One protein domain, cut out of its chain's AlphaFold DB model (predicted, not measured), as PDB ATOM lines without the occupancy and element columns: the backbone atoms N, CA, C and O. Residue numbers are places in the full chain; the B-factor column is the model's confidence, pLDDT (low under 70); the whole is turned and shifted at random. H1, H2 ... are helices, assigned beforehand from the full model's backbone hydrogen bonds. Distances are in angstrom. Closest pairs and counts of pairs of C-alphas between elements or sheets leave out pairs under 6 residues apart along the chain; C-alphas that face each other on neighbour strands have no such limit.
ATOM      1  N   GLN A  10     238.957 521.160 457.286       63.59
ATOM      2  CA  GLN A  10     238.962 520.815 458.699       63.59
ATOM      3  C   GLN A  10     238.389 521.879 459.658       63.59
ATOM      4  O   GLN A  10     237.570 521.478 460.475       63.59
ATOM      5  N   PRO A  11     238.706 523.192 459.625       74.25
ATOM      6  CA  PRO A  11     238.208 524.125 460.641       74.25
ATOM      7  C   PRO A  11     236.692 524.331 460.564       74.25
ATOM      8  O   PRO A  11     236.029 524.311 461.594       74.25
ATOM      9  N   HIS A  12     236.140 524.445 459.351       83.69
ATOM     10  CA  HIS A  12     234.694 524.596 459.134       83.69
ATOM     11  C   HIS A  12     233.913 523.342 459.521       83.69
ATOM     12  O   HIS A  12     232.854 523.439 460.135       83.69
ATOM     13  N   LEU A  13     234.458 522.159 459.210       86.50
ATOM     14  CA  LEU A  13     233.875 520.893 459.646       86.50
ATOM     15  C   LEU A  13     233.856 520.809 461.175       86.50
ATOM     16  O   LEU A  13     232.816 520.526 461.756       86.50
ATOM     17  N   LEU A  14     234.979 521.090 461.838       89.81
ATOM     18  CA  LEU A  14     235.052 521.032 463.297       89.81
ATOM     19  C   LEU A  14     234.124 522.051 463.966       89.81
ATOM     20  O   LEU A  14     233.558 521.736 465.005       89.81
ATOM     21  N   GLU A  15     233.935 523.239 463.389       90.75
ATOM     22  CA  GLU A  15     232.970 524.220 463.893       90.75
ATOM     23  C   GLU A  15     231.527 523.711 463.781       90.75
ATOM     24  O   GLU A  15     230.793 523.758 464.770       90.75
ATOM     25  N   ALA A  16     231.146 523.151 462.627       92.25
ATOM     26  CA  ALA A  16     229.820 522.575 462.413       92.25
ATOM     27  C   ALA A  16     229.538 521.398 463.361       92.25
ATOM     28  O   ALA A  16     228.470 521.327 463.961       92.25
ATOM     29  N   LEU A  17     230.518 520.518 463.585       93.81
ATOM     30  CA  LEU A  17     230.379 519.330 464.440       93.81
ATOM     31  C   LEU A  17     230.264 519.635 465.948       93.81
ATOM     32  O   LEU A  17     230.108 518.712 466.754       93.81
ATOM     33  N   ARG A  18     230.329 520.909 466.353       91.38
ATOM     34  CA  ARG A  18     229.954 521.343 467.711       91.38
ATOM     35  C   ARG A  18     228.444 521.354 467.905       91.38
ATOM     36  O   ARG A  18     227.985 521.254 469.042       91.38
ATOM     37  N   ASP A  19     227.680 521.492 466.823       93.50
ATOM     38  CA  ASP A  19     226.239 521.304 466.854       93.50
ATOM     39  C   ASP A  19     225.914 519.797 466.877       93.50
ATOM     40  O   ASP A  19     226.376 519.039 466.016       93.50
ATOM     41  N   PRO A  20     225.129 519.318 467.857       91.62
ATOM     42  CA  PRO A  20     224.818 517.898 467.978       91.62
ATOM     43  C   PRO A  20     223.959 517.360 466.822       91.62
ATOM     44  O   PRO A  20     224.010 516.159 466.548       91.62
ATOM     45  N   GLY A  21     223.176 518.207 466.148       94.81
ATOM     46  CA  GLY A  21     222.385 517.834 464.976       94.81
ATOM     47  C   GLY A  21     223.262 517.601 463.749       94.81
ATOM     48  O   GLY A  21     223.149 516.553 463.110       94.81
ATOM     49  N   GLU A  22     224.192 518.514 463.477       94.56
ATOM     50  CA  GLU A  22     225.185 518.376 462.405       94.56
ATOM     51  C   GLU A  22     226.095 517.162 462.637       94.56
ATOM     52  O   GLU A  22     226.325 516.367 461.723       94.56
ATOM     53  N   ALA A  23     226.552 516.946 463.875       94.75
ATOM     54  CA  ALA A  23     227.342 515.768 464.232       94.75
ATOM     55  C   ALA A  23     226.574 514.455 464.008       94.75
ATOM     56  O   ALA A  23     227.127 513.498 463.463       94.75
ATOM     57  N   ALA A  24     225.292 514.404 464.384       95.19
ATOM     58  CA  ALA A  24     224.448 513.239 464.143       95.19
ATOM     59  C   ALA A  24     224.223 512.995 462.644       95.19
ATOM     60  O   ALA A  24     224.325 511.855 462.191       95.19
ATOM     61  N   ALA A  25     223.955 514.046 461.864       95.38
ATOM     62  CA  ALA A  25     223.790 513.948 460.418       95.38
ATOM     63  C   ALA A  25     225.060 513.406 459.746       95.38
ATOM     64  O   ALA A  25     224.983 512.462 458.961       95.38
ATOM     65  N   TYR A  26     226.226 513.929 460.127       94.00
ATOM     66  CA  TYR A  26     227.521 513.486 459.621       94.00
ATOM     67  C   TYR A  26     227.798 512.005 459.926       94.00
ATOM     68  O   TYR A  26     228.147 511.245 459.022       94.00
ATOM     69  N   LEU A  27     227.577 511.562 461.170       94.50
ATOM     70  CA  LEU A  27     227.736 510.152 461.546       94.50
ATOM     71  C   LEU A  27     226.748 509.242 460.806       94.50
ATOM     72  O   LEU A  27     227.140 508.177 460.331       94.50
ATOM     73  N   ASN A  28     225.489 509.664 460.659       94.75
ATOM     74  CA  ASN A  28     224.470 508.903 459.938       94.75
ATOM     75  C   ASN A  28     224.814 508.728 458.453       94.75
ATOM     76  O   ASN A  28     224.603 507.645 457.911       94.75
ATOM     77  N   SER A  29     225.364 509.756 457.799       93.75
ATOM     78  CA  SER A  29     225.812 509.652 456.406       93.75
ATOM     79  C   SER A  29     226.895 508.589 456.237       93.75
ATOM     80  O   SER A  29     226.827 507.789 455.310       93.75
ATOM     81  N   VAL A  30     227.856 508.533 457.160       93.25
ATOM     82  CA  VAL A  30     228.942 507.547 457.103       93.25
ATOM     83  C   VAL A  30     228.459 506.142 457.471       93.25
ATOM     84  O   VAL A  30     228.860 505.165 456.844       93.25
ATOM     85  N   LEU A  31     227.543 506.027 458.436       91.69
ATOM     86  CA  LEU A  31     226.892 504.757 458.766       91.69
ATOM     87  C   LEU A  31     226.129 504.169 457.572       91.69
ATOM     88  O   LEU A  31     226.160 502.956 457.379       91.69
ATOM     89  N   ALA A  32     225.469 505.009 456.770       93.06
ATOM     90  CA  ALA A  32     224.735 504.573 455.582       93.06
ATOM     91  C   ALA A  32     225.653 504.005 454.484       93.06
ATOM     92  O   ALA A  32     225.241 503.107 453.752       93.06
ATOM     93  N   GLU A  33     226.892 504.495 454.391       89.25
ATOM     94  CA  GLU A  33     227.903 503.990 453.451       89.25
ATOM     95  C   GLU A  33     228.490 502.638 453.902       89.25
ATOM     96  O   GLU A  33     228.983 501.870 453.078       89.25
ATOM     97  N   GLY A  34     228.412 502.313 455.199       89.38
ATOM     98  CA  GLY A  34     228.860 501.031 455.757       89.38
ATOM     99  C   GLY A  34     230.382 500.871 455.867       89.38
ATOM    100  O   GLY A  34     230.862 499.778 456.170       89.38
ATOM    101  N   ASP A  35     231.142 501.942 455.646       92.38
ATOM    102  CA  ASP A  35     232.599 501.950 455.757       92.38
ATOM    103  C   ASP A  35     233.032 502.229 457.206       92.38
ATOM    104  O   ASP A  35     232.835 503.315 457.763       92.38
ATOM    105  N   VAL A  36     233.619 501.212 457.839       91.12
ATOM    106  CA  VAL A  36     234.027 501.259 459.249       91.12
ATOM    107  C   VAL A  36     235.208 502.205 459.474       91.12
ATOM    108  O   VAL A  36     235.259 502.875 460.508       91.12
ATOM    109  N   ASP A  37     236.144 502.297 458.531       92.56
ATOM    110  CA  ASP A  37     237.298 503.189 458.653       92.56
ATOM    111  C   ASP A  37     236.854 504.654 458.574       92.56
ATOM    112  O   ASP A  37     237.284 505.487 459.385       92.56
ATOM    113  N   LEU A  38     235.916 504.964 457.672       89.75
ATOM    114  CA  LEU A  38     235.289 506.283 457.609       89.75
ATOM    115  C   LEU A  38     234.485 506.591 458.870       89.75
ATOM    116  O   LEU A  38     234.535 507.722 459.356       89.75
ATOM    117  N   LEU A  39     233.779 505.612 459.443       93.12
ATOM    118  CA  LEU A  39     233.023 505.815 460.680       93.12
ATOM    119  C   LEU A  39     233.950 506.182 461.843       93.12
ATOM    120  O   LEU A  39     233.667 507.113 462.598       93.12
ATOM    121  N   ILE A  40     235.082 505.489 461.973       92.75
ATOM    122  CA  ILE A  40     236.088 505.790 462.998       92.75
ATOM    123  C   ILE A  40     236.672 507.190 462.785       92.75
ATOM    124  O   ILE A  40     236.876 507.921 463.758       92.75
ATOM    125  N   LEU A  41     236.935 507.587 461.538       92.62
ATOM    126  CA  LEU A  41     237.386 508.942 461.222       92.62
ATOM    127  C   LEU A  41     236.331 509.990 461.606       92.62
ATOM    128  O   LEU A  41     236.665 510.987 462.245       92.62
ATOM    129  N   ALA A  42     235.061 509.746 461.292       92.88
ATOM    130  CA  ALA A  42     233.970 510.650 461.627       92.88
ATOM    131  C   ALA A  42     233.799 510.812 463.146       92.88
ATOM    132  O   ALA A  42     233.658 511.930 463.640       92.88
ATOM    133  N   LEU A  43     233.912 509.716 463.905       93.62
ATOM    134  CA  LEU A  43     233.897 509.739 465.371       93.62
ATOM    135  C   LEU A  43     235.061 510.553 465.952       93.62
ATOM    136  O   LEU A  43     234.863 511.308 466.904       93.62
ATOM    137  N   LYS A  44     236.266 510.447 465.373       91.56
ATOM    138  CA  LYS A  44     237.422 511.264 465.779       91.56
ATOM    139  C   LYS A  44     237.179 512.750 465.526       91.56
ATOM    140  O   LYS A  44     237.461 513.548 466.413       91.56
ATOM    141  N   ASN A  45     236.608 513.108 464.376       92.50
ATOM    142  CA  ASN A  45     236.284 514.498 464.046       92.50
ATOM    143  C   ASN A  45     235.256 515.087 465.028       92.50
ATOM    144  O   ASN A  45     235.444 516.194 465.523       92.50
ATOM    145  N   VAL A  46     234.203 514.333 465.370       92.75
ATOM    146  CA  VAL A  46     233.204 514.759 466.368       92.75
ATOM    147  C   VAL A  46     233.840 514.914 467.752       92.75
ATOM    148  O   VAL A  46     233.569 515.894 468.446       92.75
ATOM    149  N   ALA A  47     234.713 513.991 468.158       91.00
ATOM    150  CA  ALA A  47     235.433 514.103 469.424       91.00
ATOM    151  C   ALA A  47     236.347 515.338 469.458       91.00
ATOM    152  O   ALA A  47     236.340 516.078 470.438       91.00
ATOM    153  N   GLU A  48     237.106 515.587 468.391       89.75
ATOM    154  CA  GLU A  48     237.998 516.744 468.271       89.75
ATOM    155  C   GLU A  48     237.224 518.067 468.333       89.75
ATOM    156  O   GLU A  48     237.584 518.951 469.114       89.75
ATOM    157  N   ALA A  49     236.102 518.169 467.614       90.38
ATOM    158  CA  ALA A  49     235.214 519.334 467.640       90.38
ATOM    159  C   ALA A  49     234.699 519.665 469.052       90.38
ATOM    160  O   ALA A  49     234.504 520.832 469.397       90.38
ATOM    161  N   ASN A  50     234.524 518.642 469.892       87.38
ATOM    162  CA  ASN A  50     233.976 518.757 471.242       87.38
ATOM    163  C   ASN A  50     235.050 518.818 472.346       87.38
ATOM    164  O   ASN A  50     234.741 518.643 473.523       87.38
ATOM    165  N   GLY A  51     236.303 519.122 471.994       84.25
ATOM    166  CA  GLY A  51     237.385 519.324 472.965       84.25
ATOM    167  C   GLY A  51     238.225 518.078 473.255       84.25
ATOM    168  O   GLY A  51     238.969 518.073 474.237       84.25
ATOM    169  N   GLY A  52     238.131 517.061 472.396       81.00
ATOM    170  CA  GLY A  52     238.892 515.816 472.460       81.00
ATOM    171  C   GLY A  52     238.191 514.704 473.244       81.00
ATOM    172  O   GLY A  52     237.205 514.921 473.947       81.00
ATOM    173  N   LEU A  53     238.734 513.486 473.141       71.12
ATOM    174  CA  LEU A  53     238.189 512.301 473.818       71.12
ATOM    175  C   LEU A  53     238.171 512.440 475.353       71.12
ATOM    176  O   LEU A  53     237.273 511.901 475.991       71.12
TER     177      LEU A  53
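What this domain is: This is residues 10 to 53 of the 65 residues of an uncharacterized protein of Candidatus Omnitrophica bacterium (UniProt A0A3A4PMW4). Two long helices, H2 and H3, lie side by side as a helical hairpin, and the short helix H1 packs across its open end, on the last part of H3. The turn at the other end sticks out with residues 32 to 37. The printed part has 44 residues with three named helices, H1, H2 and H3 in chain order, and no named strand; the class is all helix. It is compact, with a radius of gyration of the C-alphas of 9.7 A and spans of 26 by 19 by 16 A.

Where its parts are: Find C-alpha 20 at (224.818, 517.898, 467.978); from there H2, residues 20 to 33, runs 20.3 A. H3, residues 36 to 49, runs 20.0 A to C-alpha 49 at (235.214, 519.334, 467.640). H1, residues 10 to 16, begins at (238.962, 520.815, 458.699).

How they stand to each other: H2 and H3 touch, their closest C-alphas being those of Val 30 and Leu 39, 5.7 A apart. They run opposite ways at a shallow tilt of 11 degrees. H3 touches H1 with residues 45 to 49 alone; the closest C-alphas, of Leu 14 and Ala 49, are 4.7 A apart. Their lines are only just about perpendicular, at 73 degrees. H1 and H2 are close but not clearly touching, with the C-alphas of Ala 16 and Glu 22 closest at 6.3 A. In H1, H2 and H3 every O i to N i+4 pair is within hydrogen-bond range.

The domain as a whole: The C-alphas farthest apart, of Glu 33 and Gly 51, are 26.6 A apart. The printed part has no cut, and both links are tight. Look at residue 10 for the one pLDDT under 70.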